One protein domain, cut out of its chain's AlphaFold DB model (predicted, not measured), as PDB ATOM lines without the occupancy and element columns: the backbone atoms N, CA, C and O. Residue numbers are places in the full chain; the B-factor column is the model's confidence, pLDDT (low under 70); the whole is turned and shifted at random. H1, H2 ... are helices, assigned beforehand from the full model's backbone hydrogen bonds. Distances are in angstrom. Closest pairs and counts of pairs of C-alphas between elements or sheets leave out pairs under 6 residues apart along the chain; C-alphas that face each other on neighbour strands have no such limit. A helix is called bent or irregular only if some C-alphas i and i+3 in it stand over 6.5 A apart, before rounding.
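What this domain is: This is residues 80 to 192 of the 329 residues of an uncharacterized protein of Actinidia rufa (UniProt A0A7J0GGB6). A long helix, H4, passes between H1 and H3, which run nearly opposite ways on either side of it, and its last stretch, residues 176 to 192, sticks out as a bare arm. H2 makes a corner with the beginning of H3, and the whole is loosely put together, with few contacts between helices and with residues 80 to 89 of H1 also sticking out. The printed part has 113 residues with four named helices, H1, H2, H3 and H4 in chain order, and no named strand; the class is all helix. It is loose, with a radius of gyration of the C-alphas of 16.5 A, and spans 49 by 37 by 29 A.

Where its parts are: The longest helix, H4, covers residues 157 to 192 and measures 50.9 A from C-alpha 157 at (210.114, 363.601, 462.710) to C-alpha 192 at (246.926, 384.153, 491.270). H3 covers residues 137 to 153 and measures 25.3 A; it is neither bent nor irregular, but only just: C-alphas 149 and 152 are 6.1 A apart. H2 covers residues 118 to 134 and measures 24.7 A. H1 covers residues 80 to 102, measures 33.0 A and begins with C-alpha 80 at (210.580, 371.516, 490.581). H1 is only just irregular: C-alphas 83 and 86 are 6.7 A apart.

How they stand to each other: H4 touches H3 with residues 159 to 169 alone, and the closest C-alphas of the two are those of Val 148 and Leu 166, 5.7 A apart. Their lines are only just about perpendicular, at 72 degrees. H3 touches H2 only at the corner by their link, with Glu 134 and Val 140 the closest, their C-alphas 5.8 A apart. The lines of H2 and H3 are about perpendicular, at 80 degrees. H1 touches no helix but is near H4, with 7 pairs of C-alphas within 10 A. H1 and H3 are apart, as are H2 and H4; H1 and H2 are only just apart, closest at 8.2 A. Every O i to N i+4 pair is within hydrogen-bond range in H2 and H4, against 17 of 19 in H1 and 11 of 13 in H3.

The domain as a whole: The two C-alphas farthest apart are those of Ile 157 and Leu 192, 50.9 A. Residues 80 to 89 and 176 to 192 stand free; without them, the body of 86 residues spans 38 by 30 by 24 A. The printed part has no cut. The link from H1 to H2, residues 103 to 117, is long, and the links from H2 to H3 and from H3 to H4 are tight. The mean pLDDT of the printed part is 72.7, with values under 70 at residues 80 to 90, 151 to 155 and 157 to 192.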
ATOM      1  N   GLU A  80     209.221 371.188 491.046       40.03
ATOM      2  CA  GLU A  80     210.580 371.516 490.581       40.03
ATOM      3  C   GLU A  80     211.427 370.265 490.294       40.03
ATOM      4  O   GLU A  80     212.239 370.243 489.360       40.03
ATOM      5  N   ALA A  81     211.174 369.168 491.018       41.22
ATOM      6  CA  ALA A  81     211.837 367.885 490.788       41.22
ATOM      7  C   ALA A  81     211.551 367.322 489.381       41.22
ATOM      8  O   ALA A  81     212.441 366.743 488.755       41.22
ATOM      9  N   ASN A  82     210.351 367.555 488.834       41.38
ATOM     10  CA  ASN A  82     209.931 367.032 487.529       41.38
ATOM     11  C   ASN A  82     210.582 367.743 486.329       41.38
ATOM     12  O   ASN A  82     210.675 367.162 485.246       41.38
ATOM     13  N   VAL A  83     211.090 368.967 486.507       45.25
ATOM     14  CA  VAL A  83     211.792 369.714 485.446       45.25
ATOM     15  C   VAL A  83     213.295 369.404 485.432       45.25
ATOM     16  O   VAL A  83     213.921 369.406 484.365       45.25
ATOM     17  N   LEU A  84     213.885 369.089 486.592       41.06
ATOM     18  CA  LEU A  84     215.308 368.746 486.709       41.06
ATOM     19  C   LEU A  84     215.623 367.276 486.384       41.06
ATOM     20  O   LEU A  84     216.672 367.005 485.793       41.06
ATOM     21  N   PHE A  85     214.727 366.337 486.703       42.34
ATOM     22  CA  PHE A  85     214.963 364.893 486.528       42.34
ATOM     23  C   PHE A  85     215.305 364.444 485.089       42.34
ATOM     24  O   PHE A  85     216.208 363.622 484.915       42.34
ATOM     25  N   PRO A  86     214.662 364.968 484.022       54.94
ATOM     26  CA  PRO A  86     214.975 364.560 482.651       54.94
ATOM     27  C   PRO A  86     216.363 365.024 482.193       54.94
ATOM     28  O   PRO A  86     217.021 364.345 481.402       54.94
ATOM     29  N   LYS A  87     216.819 366.183 482.687       50.91
ATOM     30  CA  LYS A  87     218.094 366.794 482.284       50.91
ATOM     31  C   LYS A  87     219.287 366.067 482.900       50.91
ATOM     32  O   LYS A  87     220.274 365.822 482.205       50.91
ATOM     33  N   THR A  88     219.193 365.680 484.171       68.25
ATOM     34  CA  THR A  88     220.264 364.954 484.867       68.25
ATOM     35  C   THR A  88     220.411 363.530 484.334       68.25
ATOM     36  O   THR A  88     221.526 363.116 484.016       68.25
ATOM     37  N   LEU A  89     219.303 362.810 484.117       62.75
ATOM     38  CA  LEU A  89     219.338 361.454 483.557       62.75
ATOM     39  C   LEU A  89     219.986 361.422 482.158       62.75
ATOM     40  O   LEU A  89     220.767 360.523 481.844       62.75
ATOM     41  N   TRP A  90     219.707 362.437 481.333       68.88
ATOM     42  CA  TRP A  90     220.276 362.567 479.991       68.88
ATOM     43  C   TRP A  90     221.790 362.828 480.009       68.88
ATOM     44  O   TRP A  90     222.541 362.140 479.313       68.88
ATOM     45  N   LEU A  91     222.259 363.752 480.856       71.75
ATOM     46  CA  LEU A  91     223.690 364.027 481.038       71.75
ATOM     47  C   LEU A  91     224.452 362.794 481.547       71.75
ATOM     48  O   LEU A  91     225.548 362.498 481.064       71.75
ATOM     49  N   HIS A  92     223.860 362.040 482.477       76.94
ATOM     50  CA  HIS A  92     224.444 360.794 482.971       76.94
ATOM     51  C   HIS A  92     224.521 359.715 481.884       76.94
ATOM     52  O   HIS A  92     225.542 359.034 481.785       76.94
ATOM     53  N   GLY A  93     223.504 359.603 481.025       82.00
ATOM     54  CA  GLY A  93     223.527 358.696 479.876       82.00
ATOM     55  C   GLY A  93     224.655 359.019 478.894       82.00
ATOM     56  O   GLY A  93     225.413 358.130 478.505       82.00
ATOM     57  N   ILE A  94     224.834 360.298 478.549       82.00
ATOM     58  CA  ILE A  94     225.930 360.743 477.673       82.00
ATOM     59  C   ILE A  94     227.289 360.456 478.304       82.00
ATOM     60  O   ILE A  94     228.180 359.920 477.641       82.00
ATOM     61  N   ARG A  95     227.451 360.771 479.594       86.19
ATOM     62  CA  ARG A  95     228.698 360.510 480.321       86.19
ATOM     63  C   ARG A  95     229.019 359.018 480.356       86.19
ATOM     64  O   ARG A  95     230.172 358.646 480.148       86.19
ATOM     65  N   TRP A  96     228.012 358.172 480.552       89.50
ATOM     66  CA  TRP A  96     228.177 356.724 480.529       89.50
ATOM     67  C   TRP A  96     228.616 356.221 479.150       89.50
ATOM     68  O   TRP A  96     229.600 355.488 479.068       89.50
ATOM     69  N   VAL A  97     227.972 356.678 478.065       88.94
ATOM     70  CA  VAL A  97     228.375 356.325 476.690       88.94
ATOM     71  C   VAL A  97     229.817 356.759 476.415       88.94
ATOM     72  O   VAL A  97     230.613 355.972 475.903       88.94
ATOM     73  N   HIS A  98     230.183 357.978 476.814       87.69
ATOM     74  CA  HIS A  98     231.540 358.491 476.646       87.69
ATOM     75  C   HIS A  98     232.572 357.653 477.413       87.69
ATOM     76  O   HIS A  98     233.636 357.336 476.885       87.69
ATOM     77  N   GLN A  99     232.282 357.297 478.665       91.00
ATOM     78  CA  GLN A  99     233.211 356.544 479.507       91.00
ATOM     79  C   GLN A  99     233.349 355.085 479.065       91.00
ATOM     80  O   GLN A  99     234.460 354.563 479.047       91.00
ATOM     81  N   HIS A 100     232.246 354.432 478.698       91.25
ATOM     82  CA  HIS A 100     232.241 352.993 478.429       91.25
ATOM     83  C   HIS A 100     232.545 352.646 476.972       91.25
ATOM     84  O   HIS A 100     233.262 351.679 476.723       91.25
ATOM     85  N   TYR A 101     232.025 353.417 476.012       93.25
ATOM     86  CA  TYR A 101     232.256 353.146 474.592       93.25
ATOM     87  C   TYR A 101     233.412 353.975 474.064       93.25
ATOM     88  O   TYR A 101     234.375 353.413 473.555       93.25
ATOM     89  N   LEU A 102     233.330 355.297 474.202       94.19
ATOM     90  CA  LEU A 102     234.233 356.187 473.477       94.19
ATOM     91  C   LEU A 102     235.624 356.280 474.108       94.19
ATOM     92  O   LEU A 102     236.577 356.535 473.395       94.19
ATOM     93  N   GLN A 103     235.788 356.068 475.417       93.06
ATOM     94  CA  GLN A 103     237.109 356.076 476.074       93.06
ATOM     95  C   GLN A 103     237.960 357.316 475.717       93.06
ATOM     96  O   GLN A 103     239.164 357.226 475.498       93.06
ATOM     97  N   ASN A 104     237.328 358.493 475.663       87.44
ATOM     98  CA  ASN A 104     237.927 359.766 475.231       87.44
ATOM     99  C   ASN A 104     238.234 359.904 473.726       87.44
ATOM    100  O   ASN A 104     238.838 360.904 473.335       87.44
ATOM    101  N   THR A 105     237.783 358.998 472.859       91.94
ATOM    102  CA  THR A 105     237.795 359.200 471.401       91.94
ATOM    103  C   THR A 105     236.557 359.975 470.953       91.94
ATOM    104  O   THR A 105     235.566 360.101 471.677       91.94
ATOM    105  N   SER A 106     236.606 360.597 469.772       90.50
ATOM    106  CA  SER A 106     235.371 361.115 469.176       90.50
ATOM    107  C   SER A 106     234.485 359.967 468.690       90.50
ATOM    108  O   SER A 106     234.975 358.892 468.349       90.50
ATOM    109  N   ILE A 107     233.169 360.209 468.637       92.44
ATOM    110  CA  ILE A 107     232.232 359.290 467.977       92.44
ATOM    111  C   ILE A 107     232.637 359.067 466.512       92.44
ATOM    112  O   ILE A 107     232.513 357.961 466.009       92.44
ATOM    113  N   TRP A 108     233.218 360.087 465.869       93.06
ATOM    114  CA  TRP A 108     233.667 360.048 464.478       93.06
ATOM    115  C   TRP A 108     234.869 359.127 464.234       93.06
ATOM    116  O   TRP A 108     235.015 358.598 463.140       93.06
ATOM    117  N   GLU A 109     235.698 358.907 465.254       93.94
ATOM    118  CA  GLU A 109     236.867 358.014 465.215       93.94
ATOM    119  C   GLU A 109     236.559 356.622 465.787       93.94
ATOM    120  O   GLU A 109     237.430 355.753 465.816       93.94
ATOM    121  N   TYR A 110     235.346 356.403 466.300       95.94
ATOM    122  CA  TYR A 110     235.001 355.143 466.938       95.94
ATOM    123  C   TYR A 110     234.800 354.032 465.902       95.94
ATOM    124  O   TYR A 110     233.934 354.118 465.035       95.94
ATOM    125  N   ILE A 111     235.564 352.949 466.044       95.19
ATOM    126  CA  ILE A 111     235.437 351.748 465.217       95.19
ATOM    127  C   ILE A 111     234.569 350.732 465.963       95.19
ATOM    128  O   ILE A 111     234.913 350.300 467.067       95.19
ATOM    129  N   GLY A 112     233.454 350.334 465.347       95.75
ATOM    130  CA  GLY A 112     232.512 349.379 465.928       95.75
ATOM    131  C   GLY A 112     233.146 348.028 466.256       95.75
ATOM    132  O   GLY A 112     233.809 347.406 465.425       95.75
ATOM    133  N   LYS A 113     232.902 347.531 467.470       96.88
ATOM    134  CA  LYS A 113     233.320 346.206 467.938       96.88
ATOM    135  C   LYS A 113     232.165 345.214 467.801       96.88
ATOM    136  O   LYS A 113     230.992 345.530 467.997       96.88
ATOM    137  N   LYS A 114     232.484 343.937 467.555       95.94
ATOM    138  CA  LYS A 114     231.475 342.861 467.406       95.94
ATOM    139  C   LYS A 114     230.518 342.762 468.608       95.94
ATOM    140  O   LYS A 114     229.330 342.477 468.428       95.94
ATOM    141  N   ARG A 115     231.040 343.023 469.814       96.00
ATOM    142  CA  ARG A 115     230.325 342.961 471.102       96.00
ATOM    143  C   ARG A 115     229.607 344.257 471.490       96.00
ATOM    144  O   ARG A 115     229.033 344.306 472.572       96.00
ATOM    145  N   ASP A 116     229.617 345.277 470.638       95.31
ATOM    146  CA  ASP A 116     228.915 346.515 470.949       95.31
ATOM    147  C   ASP A 116     227.409 346.297 471.050       95.31
ATOM    148  O   ASP A 116     226.819 345.455 470.353       95.31
ATOM    149  N   SER A 117     226.788 347.094 471.919       94.12
ATOM    150  CA  SER A 117     225.342 347.103 472.077       94.12
ATOM    151  C   SER A 117     224.646 347.450 470.760       94.12
ATOM    152  O   SER A 117     225.179 348.162 469.905       94.12
ATOM    153  N   ALA A 118     223.410 346.970 470.605       91.88
ATOM    154  CA  ALA A 118     222.588 347.286 469.438       91.88
ATOM    155  C   ALA A 118     222.423 348.805 469.241       91.88
ATOM    156  O   ALA A 118     222.432 349.280 468.109       91.88
ATOM    157  N   MET A 119     222.344 349.566 470.339       90.56
ATOM    158  CA  MET A 119     222.289 351.028 470.316       90.56
ATOM    159  C   MET A 119     223.536 351.635 469.664       90.56
ATOM    160  O   MET A 119     223.406 352.452 468.757       90.56
ATOM    161  N   MET A 120     224.734 351.213 470.079       94.31
ATOM    162  CA  MET A 120     225.977 351.748 469.524       94.31
ATOM    163  C   MET A 120     226.103 351.421 468.033       94.31
ATOM    164  O   MET A 120     226.422 352.295 467.235       94.31
ATOM    165  N   LYS A 121     225.730 350.202 467.624       94.62
ATOM    166  CA  LYS A 121     225.690 349.815 466.203       94.62
ATOM    167  C   LYS A 121     224.765 350.716 465.378       94.62
ATOM    168  O   LYS A 121     225.125 351.102 464.272       94.62
ATOM    169  N   GLN A 122     223.603 351.094 465.913       92.81
ATOM    170  CA  GLN A 122     222.704 352.041 465.241       92.81
ATOM    171  C   GLN A 122     223.302 353.448 465.142       92.81
ATOM    172  O   GLN A 122     223.154 354.096 464.108       92.81
ATOM    173  N   MET A 123     224.010 353.914 466.176       91.81
ATOM    174  CA  MET A 123     224.715 355.199 466.115       91.81
ATOM    175  C   MET A 123     225.782 355.205 465.014       91.81
ATOM    176  O   MET A 123     225.860 356.179 464.268       91.81
ATOM    177  N   LEU A 124     226.528 354.108 464.853       94.81
ATOM    178  CA  LEU A 124     227.530 353.971 463.790       94.81
ATOM    179  C   LEU A 124     226.905 353.929 462.394       94.81
ATOM    180  O   LEU A 124     227.393 354.593 461.491       94.81
ATOM    181  N   LEU A 125     225.765 353.258 462.221       94.56
ATOM    182  CA  LEU A 125     225.046 353.287 460.942       94.56
ATOM    183  C   LEU A 125     224.569 354.699 460.570       94.56
ATOM    184  O   LEU A 125     224.581 355.079 459.401       94.56
ATOM    185  N   ILE A 126     224.126 355.489 461.552       93.50
ATOM    186  CA  ILE A 126     223.745 356.891 461.322       93.50
ATOM    187  C   ILE A 126     224.981 357.715 460.955       93.50
ATOM    188  O   ILE A 126     224.930 358.502 460.011       93.50
ATOM    189  N   GLN A 127     226.087 357.510 461.669       94.50
ATOM    190  CA  GLN A 127     227.364 358.159 461.401       94.50
ATOM    191  C   GLN A 127     227.848 357.885 459.972       94.50
ATOM    192  O   GLN A 127     228.162 358.831 459.256       94.50
ATOM    193  N   GLU A 128     227.848 356.623 459.538       95.38
ATOM    194  CA  GLU A 128     228.245 356.210 458.187       95.38
ATOM    195  C   GLU A 128     227.362 356.849 457.113       95.38
ATOM    196  O   GLU A 128     227.873 357.354 456.118       95.38
ATOM    197  N   LYS A 129     226.041 356.908 457.328       95.25
ATOM    198  CA  LYS A 129     225.123 357.575 456.393       95.25
ATOM    199  C   LYS A 129     225.395 359.069 456.282       95.25
ATOM    200  O   LYS A 129     225.391 359.605 455.180       95.25
ATOM    201  N   ILE A 130     225.616 359.744 457.408       94.25
ATOM    202  CA  ILE A 130     225.935 361.174 457.417       94.25
ATOM    203  C   ILE A 130     227.278 361.412 456.725       94.25
ATOM    204  O   ILE A 130     227.385 362.288 455.873       94.25
ATOM    205  N   PHE A 131     228.278 360.585 457.018       94.62
ATOM    206  CA  PHE A 131     229.581 360.674 456.376       94.62
ATOM    207  C   PHE A 131     229.501 360.435 454.861       94.62
ATOM    208  O   PHE A 131     230.098 361.188 454.097       94.62
ATOM    209  N   ALA A 132     228.706 359.458 454.414       96.06
ATOM    210  CA  ALA A 132     228.472 359.186 452.997       96.06
ATOM    211  C   ALA A 132     227.772 360.346 452.266       96.06
ATOM    212  O   ALA A 132     228.012 360.546 451.079       96.06
ATOM    213  N   MET A 133     226.926 361.119 452.958       94.69
ATOM    214  CA  MET A 133     226.265 362.297 452.383       94.69
ATOM    215  C   MET A 133     227.193 363.513 452.276       94.69
ATOM    216  O   MET A 133     227.068 364.281 451.325       94.69
ATOM    217  N   GLU A 134     228.104 363.705 453.232       96.88
ATOM    218  CA  GLU A 134     228.949 364.907 453.287       96.88
ATOM    219  C   GLU A 134     230.349 364.738 452.693       96.88
ATOM    220  O   GLU A 134     231.011 365.726 452.379       96.88
ATOM    221  N   GLY A 135     230.854 363.507 452.614       96.25
ATOM    222  CA  GLY A 135     232.190 363.189 452.105       96.25
ATOM    223  C   GLY A 135     233.366 363.614 452.999       96.25
ATOM    224  O   GLY A 135     234.490 363.182 452.757       96.25
ATOM    225  N   SER A 136     233.156 364.430 454.041       96.25
ATOM    226  CA  SER A 136     234.209 364.812 454.995       96.25
ATOM    227  C   SER A 136     233.669 365.104 456.396       96.25
ATOM    228  O   SER A 136     232.570 365.633 456.549       96.25
ATOM    229  N   ILE A 137     234.473 364.840 457.436       92.94
ATOM    230  CA  ILE A 137     234.109 365.118 458.842       92.94
ATOM    231  C   ILE A 137     233.814 366.611 459.058       92.94
ATOM    232  O   ILE A 137     232.924 366.970 459.825       92.94
ATOM    233  N   GLN A 138     234.528 367.496 458.358       94.88
ATOM    234  CA  GLN A 138     234.342 368.939 458.494       94.88
ATOM    235  C   GLN A 138     233.022 369.411 457.872       94.88
ATOM    236  O   GLN A 138     232.315 370.210 458.486       94.88
ATOM    237  N   ALA A 139     232.631 368.861 456.718       95.62
ATOM    238  CA  ALA A 139     231.312 369.108 456.138       95.62
ATOM    239  C   ALA A 139     230.185 368.575 457.041       95.62
ATOM    240  O   ALA A 139     229.186 369.268 457.235       95.62
ATOM    241  N   VAL A 140     230.386 367.422 457.693       94.00
ATOM    242  CA  VAL A 140     229.460 366.918 458.722       94.00
ATOM    243  C   VAL A 140     229.335 367.883 459.898       94.00
ATOM    244  O   VAL A 140     228.218 368.208 460.294       94.00
ATOM    245  N   GLY A 141     230.455 368.375 460.434       91.75
ATOM    246  CA  GLY A 141     230.456 369.357 461.519       91.75
ATOM    247  C   GLY A 141     229.707 370.640 461.145       91.75
ATOM    248  O   GLY A 141     228.864 371.104 461.913       91.75
ATOM    249  N   ASN A 142     229.939 371.156 459.936       93.38
ATOM    250  CA  ASN A 142     229.256 372.343 459.420       93.38
ATOM    251  C   ASN A 142     227.749 372.108 459.252       93.38
ATOM    252  O   ASN A 142     226.948 372.933 459.691       93.38
ATOM    253  N   ARG A 143     227.350 370.970 458.669       91.06
ATOM    254  CA  ARG A 143     225.936 370.626 458.471       91.06
ATOM    255  C   ARG A 143     225.216 370.389 459.794       91.06
ATOM    256  O   ARG A 143     224.095 370.855 459.970       91.06
ATOM    257  N   MET A 144     225.860 369.725 460.753       88.06
ATOM    258  CA  MET A 144     225.311 369.580 462.101       88.06
ATOM    259  C   MET A 144     225.151 370.938 462.786       88.06
ATOM    260  O   MET A 144     224.095 371.191 463.356       88.06
ATOM    261  N   GLY A 145     226.143 371.826 462.681       86.50
ATOM    262  CA  GLY A 145     226.043 373.199 463.183       86.50
ATOM    263  C   GLY A 145     224.870 373.965 462.561       86.50
ATOM    264  O   GLY A 145     224.095 374.588 463.282       86.50
ATOM    265  N   GLN A 146     224.674 373.849 461.245       88.62
ATOM    266  CA  GLN A 146     223.508 374.419 460.562       88.62
ATOM    267  C   GLN A 146     222.194 373.824 461.072       88.62
ATOM    268  O   GLN A 146     221.271 374.578 461.359       88.62
ATOM    269  N   TRP A 147     222.106 372.506 461.277       84.62
ATOM    270  CA  TRP A 147     220.902 371.883 461.835       84.62
ATOM    271  C   TRP A 147     220.561 372.393 463.230       84.62
ATOM    272  O   TRP A 147     219.382 372.606 463.498       84.62
ATOM    273  N   VAL A 148     221.560 372.622 464.089       79.88
ATOM    274  CA  VAL A 148     221.352 373.227 465.416       79.88
ATOM    275  C   VAL A 148     220.759 374.631 465.290       79.88
ATOM    276  O   VAL A 148     219.817 374.972 466.003       79.88
ATOM    277  N   LEU A 149     221.274 375.439 464.362       79.81
ATOM    278  CA  LEU A 149     220.805 376.808 464.141       79.81
ATOM    279  C   LEU A 149     219.407 376.852 463.494       79.81
ATOM    280  O   LEU A 149     218.577 377.687 463.853       79.81
ATOM    281  N   GLU A 150     219.117 375.935 462.570       78.00
ATOM    282  CA  GLU A 150     217.816 375.802 461.903       78.00
ATOM    283  C   GLU A 150     216.742 375.162 462.803       78.00
ATOM    284  O   GLU A 150     215.546 375.405 462.617       78.00
ATOM    285  N   GLU A 151     217.135 374.347 463.790       59.16
ATOM    286  CA  GLU A 151     216.226 373.690 464.738       59.16
ATOM    287  C   GLU A 151     215.454 374.646 465.632       59.16
ATOM    288  O   GLU A 151     214.371 374.285 466.095       59.16
ATOM    289  N   ALA A 152     215.934 375.877 465.801       55.44
ATOM    290  CA  ALA A 152     215.186 376.930 466.474       55.44
ATOM    291  C   ALA A 152     213.808 377.210 465.821       55.44
ATOM    292  O   ALA A 152     213.046 378.017 466.348       55.44
ATOM    293  N   LYS A 153     213.469 376.575 464.680       55.56
ATOM    294  CA  LYS A 153     212.312 376.935 463.849       55.56
ATOM    295  C   LYS A 153     211.324 375.808 463.442       55.56
ATOM    296  O   LYS A 153     210.499 376.089 462.579       55.56
ATOM    297  N   GLY A 154     211.298 374.571 463.992       50.72
ATOM    298  CA  GLY A 154     210.342 373.542 463.470       50.72
ATOM    299  C   GLY A 154     209.860 372.366 464.356       50.72
ATOM    300  O   GLY A 154     210.521 371.964 465.307       50.72
ATOM    301  N   THR A 155     208.707 371.756 463.999       44.72
ATOM    302  CA  THR A 155     208.060 370.606 464.692       44.72
ATOM    303  C   THR A 155     207.923 369.356 463.780       44.72
ATOM    304  O   THR A 155     207.463 369.465 462.649       44.72
ATOM    305  N   GLY A 156     208.328 368.141 464.219       73.50
ATOM    306  CA  GLY A 156     208.104 366.881 463.457       73.50
ATOM    307  C   GLY A 156     209.133 365.737 463.628       73.50
ATOM    308  O   GLY A 156     209.971 365.779 464.519       73.50
ATOM    309  N   ILE A 157     209.097 364.695 462.768       46.09
ATOM    310  CA  ILE A 157     210.114 363.601 462.710       46.09
ATOM    311  C   ILE A 157     211.505 364.164 462.405       46.09
ATOM    312  O   ILE A 157     212.496 363.716 462.981       46.09
ATOM    313  N   GLN A 158     211.556 365.209 461.580       51.91
ATOM    314  CA  GLN A 158     212.752 366.022 461.419       51.91
ATOM    315  C   GLN A 158     213.223 366.559 462.770       51.91
ATOM    316  O   GLN A 158     214.382 366.373 463.077       51.91
ATOM    317  N   ALA A 159     212.353 367.070 463.646       54.50
ATOM    318  CA  ALA A 159     212.743 367.489 464.998       54.50
ATOM    319  C   ALA A 159     213.248 366.338 465.895       54.50
ATOM    320  O   ALA A 159     213.886 366.594 466.903       54.50
ATOM    321  N   LYS A 160     212.995 365.058 465.577       55.38
ATOM    322  CA  LYS A 160     213.567 363.920 466.327       55.38
ATOM    323  C   LYS A 160     214.957 363.530 465.829       55.38
ATOM    324  O   LYS A 160     215.855 363.349 466.643       55.38
ATOM    325  N   VAL A 161     215.134 363.416 464.512       53.88
ATOM    326  CA  VAL A 161     216.461 363.198 463.900       53.88
ATOM    327  C   VAL A 161     217.367 364.390 464.195       53.88
ATOM    328  O   VAL A 161     218.528 364.211 464.549       53.88
ATOM    329  N   LYS A 162     216.803 365.597 464.150       57.00
ATOM    330  CA  LYS A 162     217.486 366.829 464.507       57.00
ATOM    331  C   LYS A 162     217.786 366.904 466.013       57.00
ATOM    332  O   LYS A 162     218.930 367.172 466.323       57.00
ATOM    333  N   LYS A 163     216.908 366.461 466.932       60.84
ATOM    334  CA  LYS A 163     217.255 366.300 468.367       60.84
ATOM    335  C   LYS A 163     218.432 365.357 468.616       60.84
ATOM    336  O   LYS A 163     219.210 365.585 469.536       60.84
ATOM    337  N   ILE A 164     218.559 364.287 467.830       66.44
ATOM    338  CA  ILE A 164     219.717 363.382 467.908       66.44
ATOM    339  C   ILE A 164     220.961 364.077 467.334       66.44
ATOM    340  O   ILE A 164     222.023 364.017 467.946       66.44
ATOM    341  N   GLY A 165     220.824 364.796 466.216       67.06
ATOM    342  CA  GLY A 165     221.877 365.652 465.663       67.06
ATOM    343  C   GLY A 165     222.345 366.730 466.645       67.06
ATOM    344  O   GLY A 165     223.543 366.877 466.844       67.06
ATOM    345  N   LEU A 166     221.422 367.403 467.333       60.31
ATOM    346  CA  LEU A 166     221.648 368.377 468.397       60.31
ATOM    347  C   LEU A 166     222.311 367.734 469.604       60.31
ATOM    348  O   LEU A 166     223.253 368.296 470.138       60.31
ATOM    349  N   ALA A 167     221.884 366.540 470.014       64.38
ATOM    350  CA  ALA A 167     222.544 365.806 471.087       64.38
ATOM    351  C   ALA A 167     224.009 365.504 470.732       64.38
ATOM    352  O   ALA A 167     224.892 365.719 471.558       64.38
ATOM    353  N   CYS A 168     224.281 365.083 469.494       64.88
ATOM    354  CA  CYS A 168     225.637 364.842 468.997       64.88
ATOM    355  C   CYS A 168     226.448 366.140 468.808       64.88
ATOM    356  O   CYS A 168     227.649 366.153 469.077       64.88
ATOM    357  N   ALA A 169     225.811 367.234 468.384       55.28
ATOM    358  CA  ALA A 169     226.440 368.531 468.142       55.28
ATOM    359  C   ALA A 169     226.729 369.293 469.444       55.28
ATOM    360  O   ALA A 169     227.846 369.755 469.635       55.28
ATOM    361  N   VAL A 170     225.775 369.357 470.377       59.06
ATOM    362  CA  VAL A 170     225.965 369.891 471.739       59.06
ATOM    363  C   VAL A 170     227.035 369.090 472.472       59.06
ATOM    364  O   VAL A 170     227.870 369.663 473.160       59.06
ATOM    365  N   TYR A 171     227.076 367.773 472.273       61.78
ATOM    366  CA  TYR A 171     228.163 366.939 472.771       61.78
ATOM    367  C   TYR A 171     229.526 367.323 472.165       61.78
ATOM    368  O   TYR A 171     230.514 367.446 472.889       61.78
ATOM    369  N   TYR A 172     229.591 367.548 470.851       57.97
ATOM    370  CA  TYR A 172     230.820 367.956 470.167       57.97
ATOM    371  C   TYR A 172     231.289 369.359 470.595       57.97
ATOM    372  O   TYR A 172     232.464 369.546 470.904       57.97
ATOM    373  N   ILE A 173     230.367 370.320 470.693       49.97
ATOM    374  CA  ILE A 173     230.631 371.704 471.114       49.97
ATOM    375  C   ILE A 173     231.012 371.758 472.594       49.97
ATOM    376  O   ILE A 173     232.048 372.323 472.928       49.97
ATOM    377  N   GLY A 174     230.268 371.084 473.477       54.88
ATOM    378  CA  GLY A 174     230.588 371.016 474.907       54.88
ATOM    379  C   GLY A 174     231.959 370.388 475.174       54.88
ATOM    380  O   GLY A 174     232.666 370.783 476.100       54.88
ATOM    381  N   ARG A 175     232.402 369.463 474.314       59.56
ATOM    382  CA  ARG A 175     233.764 368.915 474.355       59.56
ATOM    383  C   ARG A 175     234.832 369.931 473.924       59.56
ATOM    384  O   ARG A 175     235.932 369.915 474.481       59.56
ATOM    385  N   LEU A 176     234.541 370.793 472.949       46.69
ATOM    386  CA  LEU A 176     235.450 371.858 472.506       46.69
ATOM    387  C   LEU A 176     235.544 372.991 473.539       46.69
ATOM    388  O   LEU A 176     236.646 373.446 473.845       46.69
ATOM    389  N   GLU A 177     234.423 373.379 474.144       52.19
ATOM    390  CA  GLU A 177     234.381 374.412 475.182       52.19
ATOM    391  C   GLU A 177     235.022 373.950 476.492       52.19
ATOM    392  O   GLU A 177     235.778 374.712 477.079       52.19
ATOM    393  N   MET A 178     234.852 372.690 476.910       41.62
ATOM    394  CA  MET A 178     235.575 372.132 478.068       41.62
ATOM    395  C   MET A 178     237.101 372.194 477.889       41.62
ATOM    396  O   MET A 178     237.827 372.442 478.853       41.62
ATOM    397  N   ARG A 179     237.610 372.025 476.658       48.50
ATOM    398  CA  ARG A 179     239.042 372.221 476.364       48.50
ATOM    399  C   ARG A 179     239.452 373.692 476.460       48.50
ATOM    400  O   ARG A 179     240.543 373.968 476.949       48.50
ATOM    401  N   GLY A 180     238.605 374.621 476.017       47.59
ATOM    402  CA  GLY A 180     238.844 376.064 476.144       47.59
ATOM    403  C   GLY A 180     238.785 376.554 477.596       47.59
ATOM    404  O   GLY A 180     239.673 377.279 478.039       47.59
ATOM    405  N   TYR A 181     237.798 376.086 478.358       38.75
ATOM    406  CA  TYR A 181     237.557 376.452 479.753       38.75
ATOM    407  C   TYR A 181     238.671 375.949 480.674       38.75
ATOM    408  O   TYR A 181     239.175 376.708 481.496       38.75
ATOM    409  N   LEU A 182     239.146 374.709 480.483       40.47
ATOM    410  CA  LEU A 182     240.310 374.190 481.213       40.47
ATOM    411  C   LEU A 182     241.593 374.952 480.852       40.47
ATOM    412  O   LEU A 182     242.395 375.245 481.734       40.47
ATOM    413  N   LYS A 183     241.775 375.338 479.584       45.12
ATOM    414  CA  LYS A 183     242.949 376.113 479.154       45.12
ATOM    415  C   LYS A 183     242.955 377.530 479.749       45.12
ATOM    416  O   LYS A 183     244.007 377.986 480.183       45.12
ATOM    417  N   GLY A 184     241.791 378.179 479.840       44.91
ATOM    418  CA  GLY A 184     241.629 379.497 480.467       44.91
ATOM    419  C   GLY A 184     241.731 379.472 481.997       44.91
ATOM    420  O   GLY A 184     242.381 380.334 482.584       44.91
ATOM    421  N   HIS A 185     241.174 378.453 482.664       43.66
ATOM    422  CA  HIS A 185     241.286 378.325 484.122       43.66
ATOM    423  C   HIS A 185     242.710 378.008 484.586       43.66
ATOM    424  O   HIS A 185     243.122 378.524 485.619       43.66
ATOM    425  N   PHE A 186     243.485 377.230 483.821       44.69
ATOM    426  CA  PHE A 186     244.899 376.996 484.131       44.69
ATOM    427  C   PHE A 186     245.760 378.253 483.960       44.69
ATOM    428  O   PHE A 186     246.704 378.442 484.721       44.69
ATOM    429  N   GLN A 187     245.429 379.133 483.010       50.31
ATOM    430  CA  GLN A 187     246.116 380.418 482.849       50.31
ATOM    431  C   GLN A 187     245.771 381.392 483.989       50.31
ATOM    432  O   GLN A 187     246.668 382.031 484.531       50.31
ATOM    433  N   ASN A 188     244.511 381.428 484.431       40.25
ATOM    434  CA  ASN A 188     244.075 382.306 485.524       40.25
ATOM    435  C   ASN A 188     244.501 381.816 486.922       40.25
ATOM    436  O   ASN A 188     244.814 382.641 487.778       40.25
ATOM    437  N   LEU A 189     244.577 380.498 487.164       35.59
ATOM    438  CA  LEU A 189     245.105 379.966 488.431       35.59
ATOM    439  C   LEU A 189     246.608 380.253 488.591       35.59
ATOM    440  O   LEU A 189     247.075 380.476 489.703       35.59
ATOM    441  N   MET A 190     247.362 380.286 487.489       37.62
ATOM    442  CA  MET A 190     248.805 380.557 487.515       37.62
ATOM    443  C   MET A 190     249.124 382.020 487.854       37.62
ATOM    444  O   MET A 190     250.104 382.285 488.543       37.62
ATOM    445  N   VAL A 191     248.276 382.964 487.424       48.31
ATOM    446  CA  VAL A 191     248.430 384.402 487.719       48.31
ATOM    447  C   VAL A 191     248.142 384.718 489.193       48.31
ATOM    448  O   VAL A 191     248.785 385.594 489.765       48.31
ATOM    449  N   LEU A 192     247.243 383.972 489.846       39.50
ATOM    450  CA  LEU A 192     246.926 384.153 491.270       39.50
ATOM    451  C   LEU A 192     247.969 383.532 492.218       39.50
ATOM    452  O   LEU A 192     248.126 384.006 493.338       39.50
TER     453      LEU A 192